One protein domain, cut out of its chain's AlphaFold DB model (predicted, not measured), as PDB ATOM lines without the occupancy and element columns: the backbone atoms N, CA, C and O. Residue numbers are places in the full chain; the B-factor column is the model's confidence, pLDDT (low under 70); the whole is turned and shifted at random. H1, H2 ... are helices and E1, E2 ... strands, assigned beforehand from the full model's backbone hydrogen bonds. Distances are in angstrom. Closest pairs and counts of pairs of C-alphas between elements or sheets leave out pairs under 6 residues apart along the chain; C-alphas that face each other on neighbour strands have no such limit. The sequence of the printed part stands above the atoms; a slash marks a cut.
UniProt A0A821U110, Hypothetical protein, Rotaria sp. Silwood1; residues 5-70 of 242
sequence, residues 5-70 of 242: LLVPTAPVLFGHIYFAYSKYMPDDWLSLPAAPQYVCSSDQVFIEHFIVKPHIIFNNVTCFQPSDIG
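This is residues 5 to 70 of the 242 residues of the protein "Hypothetical protein" of Rotaria sp. Silwood1 (UniProt A0A821U110). A strongly twisted antiparallel sheet, in the order E1, E2, E4, E3, has H1 packed on it, while residues 24 to 33 stick out as a loop. The 66 printed residues run E1 E2 H1 E3 E4 H2, class mixed, with under half in named elements. The whole is compact, radius of gyration of the C-alphas 12.2 A, spanning 36 by 23 by 19 A.

E1, residues 17 to 22, begins at C-alpha 17 (98.196, 252.850, 279.903) and is 17.1 A long. E2 is 38 to 41, H1 44 to 50, E3 55 to 58, E4 61 to 64; H2, 66 to 69, ends at C-alpha 69 (103.349, 257.123, 269.013).

E1 and E2 form a hairpin, N 18 and O 40 2.8 A apart, within hydrogen-bond range; so do E3 and E4, N 56 and O 63 2.9 A. E2 and E4 are antiparallel, N 39 and O 64 2.9 A. E2, H1, E3 are a split strand-helix-strand unit, E4 between its same-way strands, crossover right-handed. H1 is over E4, only just not E2, where 2 C-alphas fall; height 9.5 A. H2 only grazes the sheet. H1 has 2 of 3 O i to N i+4 pairs within range; H2 is too short.

C-alphas 27 and 45 are farthest apart, 36.6 A. The printed part has no cut; link E1 to E2 is long. pLDDT is under 70 in residues 6 to 15, 23 to 35 and 70.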
ATOM      1  N   LEU A   5      96.159 239.687 274.351       72.50
ATOM      2  CA  LEU A   5      96.155 239.748 275.811       72.50
ATOM      3  C   LEU A   5      96.687 241.113 276.256       72.50
ATOM      4  O   LEU A   5      97.689 241.576 275.712       72.50
ATOM      5  N   LEU A   6      96.033 241.730 277.244       68.25
ATOM      6  CA  LEU A   6      96.583 242.869 277.985       68.25
ATOM      7  C   LEU A   6      97.393 242.324 279.160       68.25
ATOM      8  O   LEU A   6      96.875 241.497 279.916       68.25
ATOM      9  N   VAL A   7      98.650 242.744 279.286       62.28
ATOM     10  CA  VAL A   7      99.544 242.290 280.353       62.28
ATOM     11  C   VAL A   7     100.214 243.504 281.000       62.28
ATOM     12  O   VAL A   7     100.983 244.181 280.323       62.28
ATOM     13  N   PRO A   8      99.961 243.771 282.290       56.38
ATOM     14  CA  PRO A   8      98.980 243.113 283.151       56.38
ATOM     15  C   PRO A   8      97.540 243.553 282.827       56.38
ATOM     16  O   PRO A   8      97.285 244.389 281.963       56.38
ATOM     17  N   THR A   9      96.566 242.978 283.537       61.00
ATOM     18  CA  THR A   9      95.147 243.380 283.455       61.00
ATOM     19  C   THR A   9      94.855 244.732 284.118       61.00
ATOM     20  O   THR A   9      93.724 245.209 284.051       61.00
ATOM     21  N   ALA A  10      95.857 245.333 284.762       61.91
ATOM     22  CA  ALA A  10      95.836 246.672 285.336       61.91
ATOM     23  C   ALA A  10      96.705 247.634 284.495       61.91
ATOM     24  O   ALA A  10      97.550 247.171 283.728       61.91
ATOM     25  N   PRO A  11      96.501 248.958 284.597       68.00
ATOM     26  CA  PRO A  11      97.345 249.922 283.904       68.00
ATOM     27  C   PRO A  11      98.797 249.875 284.401       68.00
ATOM     28  O   PRO A  11      99.040 249.837 285.602       68.00
ATOM     29  N   VAL A  12      99.749 249.914 283.471       68.19
ATOM     30  CA  VAL A  12     101.200 249.946 283.701       68.19
ATOM     31  C   VAL A  12     101.691 251.354 284.027       68.19
ATOM     32  O   VAL A  12     102.621 251.514 284.805       68.19
ATOM     33  N   LEU A  13     101.090 252.382 283.417       64.94
ATOM     34  CA  LEU A  13     101.480 253.781 283.613       64.94
ATOM     35  C   LEU A  13     100.248 254.686 283.704       64.94
ATOM     36  O   LEU A  13      99.245 254.472 283.012       64.94
ATOM     37  N   PHE A  14     100.343 255.699 284.569       67.00
ATOM     38  CA  PHE A  14      99.368 256.784 284.758       67.00
ATOM     39  C   PHE A  14      97.913 256.343 285.023       67.00
ATOM     40  O   PHE A  14      96.976 257.112 284.819       67.00
ATOM     41  N   GLY A  15      97.684 255.091 285.430       69.44
ATOM     42  CA  GLY A  15      96.336 254.563 285.672       69.44
ATOM     43  C   GLY A  15      95.482 254.350 284.412       69.44
ATOM     44  O   GLY A  15      94.310 253.996 284.526       69.44
ATOM     45  N   HIS A  16      96.041 254.526 283.209       78.44
ATOM     46  CA  HIS A  16      95.290 254.395 281.954       78.44
ATOM     47  C   HIS A  16      96.085 253.817 280.781       78.44
ATOM     48  O   HIS A  16      95.521 253.710 279.694       78.44
ATOM     49  N   ILE A  17      97.363 253.460 280.951       80.12
ATOM     50  CA  ILE A  17      98.196 252.850 279.903       80.12
ATOM     51  C   ILE A  17      98.335 251.348 280.148       80.12
ATOM     52  O   ILE A  17      98.662 250.942 281.250       80.12
ATOM     53  N   TYR A  18      98.162 250.519 279.123       82.06
ATOM     54  CA  TYR A  18      98.271 249.058 279.179       82.06
ATOM     55  C   TYR A  18      99.204 248.549 278.080       82.06
ATOM     56  O   TYR A  18      99.276 249.141 277.003       82.06
ATOM     57  N   PHE A  19      99.865 247.415 278.297       84.69
ATOM     58  CA  PHE A  19     100.623 246.735 277.245       84.69
ATOM     59  C   PHE A  19      99.828 245.568 276.668       84.69
ATOM     60  O   PHE A  19      99.144 244.861 277.409       84.69
ATOM     61  N   ALA A  20      99.912 245.357 275.350       79.81
ATOM     62  CA  ALA A  20      99.215 244.260 274.682       79.81
ATOM     63  C   ALA A  20     100.116 243.394 273.798       79.81
ATOM     64  O   ALA A  20     101.060 243.866 273.158       79.81
ATOM     65  N   TYR A  21      99.751 242.114 273.730       74.44
ATOM     66  CA  TYR A  21     100.496 241.042 273.079       74.44
ATOM     67  C   TYR A  21      99.547 240.106 272.318       74.44
ATOM     68  O   TYR A  21      98.491 239.743 272.832       74.44
ATOM     69  N   SER A  22      99.898 239.692 271.101       71.19
ATOM     70  CA  SER A  22      99.139 238.699 270.327       71.19
ATOM     71  C   SER A  22      99.473 237.266 270.746       71.19
ATOM     72  O   SER A  22     100.568 236.977 271.213       71.19
ATOM     73  N   LYS A  23      98.523 236.342 270.568       58.25
ATOM     74  CA  LYS A  23      98.668 234.922 270.932       58.25
ATOM     75  C   LYS A  23      99.618 234.146 270.005       58.25
ATOM     76  O   LYS A  23     100.158 233.115 270.398       58.25
ATOM     77  N   TYR A  24      99.808 234.615 268.773       55.72
ATOM     78  CA  TYR A  24     100.679 233.994 267.772       55.72
ATOM     79  C   TYR A  24     102.091 234.572 267.876       55.72
ATOM     80  O   TYR A  24     102.548 235.307 267.003       55.72
ATOM     81  N   MET A  25     102.757 234.274 268.988       53.56
ATOM     82  CA  MET A  25     104.139 234.680 269.219       53.56
ATOM     83  C   MET A  25     105.113 233.624 268.681       53.56
ATOM     84  O   MET A  25     104.903 232.439 268.933       53.56
ATOM     85  N   PRO A  26     106.160 234.019 267.939       48.91
ATOM     86  CA  PRO A  26     107.215 233.102 267.519       48.91
ATOM     87  C   PRO A  26     108.082 232.656 268.712       48.91
ATOM     88  O   PRO A  26     108.432 233.470 269.566       48.91
ATOM     89  N   ASP A  27     108.459 231.371 268.732       47.81
ATOM     90  CA  ASP A  27     109.163 230.668 269.827       47.81
ATOM     91  C   ASP A  27     110.524 231.278 270.251       47.81
ATOM     92  O   ASP A  27     111.045 230.955 271.317       47.81
ATOM     93  N   ASP A  28     111.102 232.189 269.464       46.78
ATOM     94  CA  ASP A  28     112.445 232.763 269.678       46.78
ATOM     95  C   ASP A  28     112.540 233.805 270.818       46.78
ATOM     96  O   ASP A  28     113.630 234.273 271.153       46.78
ATOM     97  N   TRP A  29     111.421 234.192 271.439       46.69
ATOM     98  CA  TRP A  29     111.358 235.307 272.401       46.69
ATOM     99  C   TRP A  29     111.563 234.923 273.878       46.69
ATOM    100  O   TRP A  29     111.529 235.786 274.749       46.69
ATOM    101  N   LEU A  30     111.871 233.659 274.179       46.91
ATOM    102  CA  LEU A  30     112.190 233.177 275.536       46.91
ATOM    103  C   LEU A  30     113.527 233.698 276.116       46.91
ATOM    104  O   LEU A  30     113.959 233.207 277.156       46.91
ATOM    105  N   SER A  31     114.207 234.653 275.468       45.41
ATOM    106  CA  SER A  31     115.581 235.039 275.835       45.41
ATOM    107  C   SER A  31     115.825 236.502 276.239       45.41
ATOM    108  O   SER A  31     116.931 236.781 276.686       45.41
ATOM    109  N   LEU A  32     114.844 237.415 276.190       41.91
ATOM    110  CA  LEU A  32     114.957 238.815 276.668       41.91
ATOM    111  C   LEU A  32     113.556 239.373 277.018       41.91
ATOM    112  O   LEU A  32     112.575 238.816 276.522       41.91
ATOM    113  N   PRO A  33     113.407 240.445 277.832       50.50
ATOM    114  CA  PRO A  33     112.092 241.025 278.099       50.50
ATOM    115  C   PRO A  33     111.456 241.498 276.786       50.50
ATOM    116  O   PRO A  33     111.917 242.423 276.121       50.50
ATOM    117  N   ALA A  34     110.404 240.790 276.395       58.41
ATOM    118  CA  ALA A  34     109.639 240.994 275.183       58.41
ATOM    119  C   ALA A  34     108.988 242.386 275.163       58.41
ATOM    120  O   ALA A  34     107.989 242.615 275.851       58.41
ATOM    121  N   ALA A  35     109.520 243.300 274.347       66.81
ATOM    122  CA  ALA A  35     108.878 244.581 274.066       66.81
ATOM    123  C   ALA A  35     107.389 244.388 273.707       66.81
ATOM    124  O   ALA A  35     107.062 243.472 272.939       66.81
ATOM    125  N   PRO A  36     106.473 245.212 274.242       74.00
ATOM    126  CA  PRO A  36     105.056 245.065 273.958       74.00
ATOM    127  C   PRO A  36     104.750 245.354 272.490       74.00
ATOM    128  O   PRO A  36     105.290 246.281 271.892       74.00
ATOM    129  N   GLN A  37     103.863 244.547 271.903       75.75
ATOM    130  CA  GLN A  37     103.460 244.724 270.507       75.75
ATOM    131  C   GLN A  37     102.560 245.947 270.327       75.75
ATOM    132  O   GLN A  37     102.538 246.530 269.247       75.75
ATOM    133  N   TYR A  38     101.813 246.320 271.369       84.38
ATOM    134  CA  TYR A  38     100.978 247.515 271.386       84.38
ATOM    135  C   TYR A  38     101.009 248.191 272.753       84.38
ATOM    136  O   TYR A  38     101.126 247.531 273.788       84.38
ATOM    137  N   VAL A  39     100.809 249.506 272.733       85.81
ATOM    138  CA  VAL A  39     100.524 250.331 273.908       85.81
ATOM    139  C   VAL A  39      99.079 250.802 273.801       85.81
ATOM    140  O   VAL A  39      98.694 251.413 272.805       85.81
ATOM    141  N   CYS A  40      98.269 250.489 274.803       88.25
ATOM    142  CA  CYS A  40      96.840 250.763 274.823       88.25
ATOM    143  C   CYS A  40      96.472 251.779 275.887       88.25
ATOM    144  O   CYS A  40      97.109 251.833 276.933       88.25
ATOM    145  N   SER A  41      95.405 252.536 275.652       86.81
ATOM    146  CA  SER A  41      94.877 253.464 276.634       86.81
ATOM    147  C   SER A  41      93.353 253.528 276.677       86.81
ATOM    148  O   SER A  41      92.680 253.335 275.661       86.81
ATOM    149  N   SER A  42      92.820 253.787 277.872       85.88
ATOM    150  CA  SER A  42      91.419 254.145 278.123       85.88
ATOM    151  C   SER A  42      91.185 255.661 278.222       85.88
ATOM    152  O   SER A  42      90.027 256.087 278.214       85.88
ATOM    153  N   ASP A  43      92.242 256.473 278.306       88.00
ATOM    154  CA  ASP A  43      92.145 257.920 278.506       88.00
ATOM    155  C   ASP A  43      91.893 258.669 277.191       88.00
ATOM    156  O   ASP A  43      92.604 258.490 276.203       88.00
ATOM    157  N   GLN A  44      90.874 259.531 277.170       85.44
ATOM    158  CA  GLN A  44      90.472 260.234 275.948       85.44
ATOM    159  C   GLN A  44      91.490 261.293 275.512       85.44
ATOM    160  O   GLN A  44      91.679 261.469 274.312       85.44
ATOM    161  N   VAL A  45      92.176 261.958 276.445       79.94
ATOM    162  CA  VAL A  45      93.149 263.012 276.118       79.94
ATOM    163  C   VAL A  45      94.371 262.403 275.434       79.94
ATOM    164  O   VAL A  45      94.814 262.886 274.389       79.94
ATOM    165  N   PHE A  46      94.873 261.292 275.977       80.56
ATOM    166  CA  PHE A  46      95.937 260.503 275.367       80.56
ATOM    167  C   PHE A  46      95.531 260.013 273.971       80.56
ATOM    168  O   PHE A  46      96.282 260.162 273.006       80.56
ATOM    169  N   ILE A  47      94.322 259.459 273.846       85.06
ATOM    170  CA  ILE A  47      93.813 258.936 272.574       85.06
ATOM    171  C   ILE A  47      93.709 260.042 271.520       85.06
ATOM    172  O   ILE A  47      94.191 259.850 270.404       85.06
ATOM    173  N   GLU A  48      93.124 261.194 271.847       85.00
ATOM    174  CA  GLU A  48      92.951 262.319 270.919       85.00
ATOM    175  C   GLU A  48      94.284 262.816 270.350       85.00
ATOM    176  O   GLU A  48      94.359 263.173 269.172       85.00
ATOM    177  N   HIS A  49      95.354 262.769 271.146       82.81
ATOM    178  CA  HIS A  49      96.689 263.174 270.712       82.81
ATOM    179  C   HIS A  49      97.250 262.285 269.588       82.81
ATOM    180  O   HIS A  49      97.961 262.763 268.701       82.81
ATOM    181  N   PHE A  50      96.905 260.993 269.589       83.44
ATOM    182  CA  PHE A  50      97.443 260.000 268.657       83.44
ATOM    183  C   PHE A  50      96.404 259.412 267.699       83.44
ATOM    184  O   PHE A  50      96.757 258.587 266.863       83.44
ATOM    185  N   ILE A  51      95.143 259.853 267.743       84.56
ATOM    186  CA  ILE A  51      94.020 259.244 267.005       84.56
ATOM    187  C   ILE A  51      94.225 259.178 265.483       84.56
ATOM    188  O   ILE A  51      93.670 258.317 264.803       84.56
ATOM    189  N   VAL A  52      95.050 260.078 264.939       84.44
ATOM    190  CA  VAL A  52      95.425 260.118 263.516       84.44
ATOM    191  C   VAL A  52      96.379 258.991 263.104       84.44
ATOM    192  O   VAL A  52      96.617 258.788 261.913       84.44
ATOM    193  N   LYS A  53      96.956 258.275 264.072       85.88
ATOM    194  CA  LYS A  53      97.845 257.135 263.860       85.88
ATOM    195  C   LYS A  53      97.045 255.841 263.681       85.88
ATOM    196  O   LYS A  53      95.918 255.741 264.178       85.88
ATOM    197  N   PRO A  54      97.615 254.835 262.992       87.69
ATOM    198  CA  PRO A  54      97.027 253.505 262.943       87.69
ATOM    199  C   PRO A  54      96.805 252.967 264.357       87.69
ATOM    200  O   PRO A  54      97.715 252.950 265.184       87.69
ATOM    201  N   HIS A  55      95.581 252.534 264.630       89.19
ATOM    202  CA  HIS A  55      95.206 252.003 265.929       89.19
ATOM    203  C   HIS A  55      94.196 250.878 265.778       89.19
ATOM    204  O   HIS A  55      93.508 250.745 264.762       89.19
ATOM    205  N   ILE A  56      94.108 250.071 266.823       89.31
ATOM    206  CA  ILE A  56      93.100 249.030 266.968       89.31
ATOM    207  C   ILE A  56      92.345 249.253 268.270       89.31
ATOM    208  O   ILE A  56      92.876 249.822 269.220       89.31
ATOM    209  N   ILE A  57      91.100 248.794 268.322       87.88
ATOM    210  CA  ILE A  57      90.296 248.833 269.541       87.88
ATOM    211  C   ILE A  57      90.193 247.408 270.060       87.88
ATOM    212  O   ILE A  57      89.737 246.510 269.350       87.88
ATOM    213  N   PHE A  58      90.620 247.197 271.300       84.44
ATOM    214  CA  PHE A  58      90.583 245.899 271.961       84.44
ATOM    215  C   PHE A  58      90.077 246.077 273.387       84.44
ATOM    216  O   PHE A  58      90.547 246.962 274.084       84.44
ATOM    217  N   ASN A  59      89.106 245.273 273.832       82.69
ATOM    218  CA  ASN A  59      88.533 245.363 275.185       82.69
ATOM    219  C   ASN A  59      88.169 246.796 275.640       82.69
ATOM    220  O   ASN A  59      88.389 247.159 276.791       82.69
ATOM    221  N   ASN A  60      87.596 247.606 274.742       85.12
ATOM    222  CA  ASN A  60      87.201 248.997 275.015       85.12
ATOM    223  C   ASN A  60      88.365 249.963 275.344       85.12
ATOM    224  O   ASN A  60      88.119 251.063 275.829       85.12
ATOM    225  N   VAL A  61      89.611 249.575 275.054       88.06
ATOM    226  CA  VAL A  61      90.787 250.456 275.042       88.06
ATOM    227  C   VAL A  61      91.309 250.630 273.615       88.06
ATOM    228  O   VAL A  61      91.126 249.758 272.759       88.06
ATOM    229  N   THR A  62      91.947 251.769 273.348       91.38
ATOM    230  CA  THR A  62      92.545 252.084 272.044       91.38
ATOM    231  C   THR A  62      94.033 251.792 272.086       91.38
ATOM    232  O   THR A  62      94.734 252.303 272.951       91.38
ATOM    233  N   CYS A  63      94.511 250.972 271.162       88.38
ATOM    234  CA  CYS A  63      95.868 250.453 271.121       88.38
ATOM    235  C   CYS A  63      96.622 250.959 269.898       88.38
ATOM    236  O   CYS A  63      96.144 250.829 268.769       88.38
ATOM    237  N   PHE A  64      97.829 251.455 270.125       87.50
ATOM    238  CA  PHE A  64      98.736 251.950 269.104       87.50
ATOM    239  C   PHE A  64      99.975 251.065 269.017       87.50
ATOM    240  O   PHE A  64     100.413 250.478 270.012       87.50
ATOM    241  N   GLN A  65     100.561 250.982 267.825       83.00
ATOM    242  CA  GLN A  65     101.919 250.467 267.691       83.00
ATOM    243  C   GLN A  65     102.882 251.439 268.390       83.00
ATOM    244  O   GLN A  65     102.774 252.645 268.156       83.00
ATOM    245  N   PRO A  66     103.832 250.956 269.214       78.25
ATOM    246  CA  PRO A  66     104.751 251.824 269.948       78.25
ATOM    247  C   PRO A  66     105.453 252.849 269.048       78.25
ATOM    248  O   PRO A  66     105.459 254.046 269.336       78.25
ATOM    249  N   SER A  67     105.946 252.396 267.892       74.50
ATOM    250  CA  SER A  67     106.648 253.238 266.920       74.50
ATOM    251  C   SER A  67     105.797 254.378 266.358       74.50
ATOM    252  O   SER A  67     106.332 255.433 266.026       74.50
ATOM    253  N   ASP A  68     104.478 254.198 266.258       75.94
ATOM    254  CA  ASP A  68     103.578 255.200 265.676       75.94
ATOM    255  C   ASP A  68     103.323 256.381 266.621       75.94
ATOM    256  O   ASP A  68     103.044 257.494 266.158       75.94
ATOM    257  N   ILE A  69     103.477 256.141 267.927       76.44
ATOM    258  CA  ILE A  69     103.349 257.123 269.013       76.44
ATOM    259  C   ILE A  69     104.707 257.570 269.571       76.44
ATOM    260  O   ILE A  69     104.771 258.225 270.606       76.44
ATOM    261  N   GLY A  70     105.801 257.247 268.871       68.44
ATOM    262  CA  GLY A  70     107.153 257.680 269.234       68.44
ATOM    263  C   GLY A  70     107.785 256.904 270.391       68.44
ATOM    264  O   GLY A  70     108.836 257.309 270.879       68.44
TER     265      GLY A  70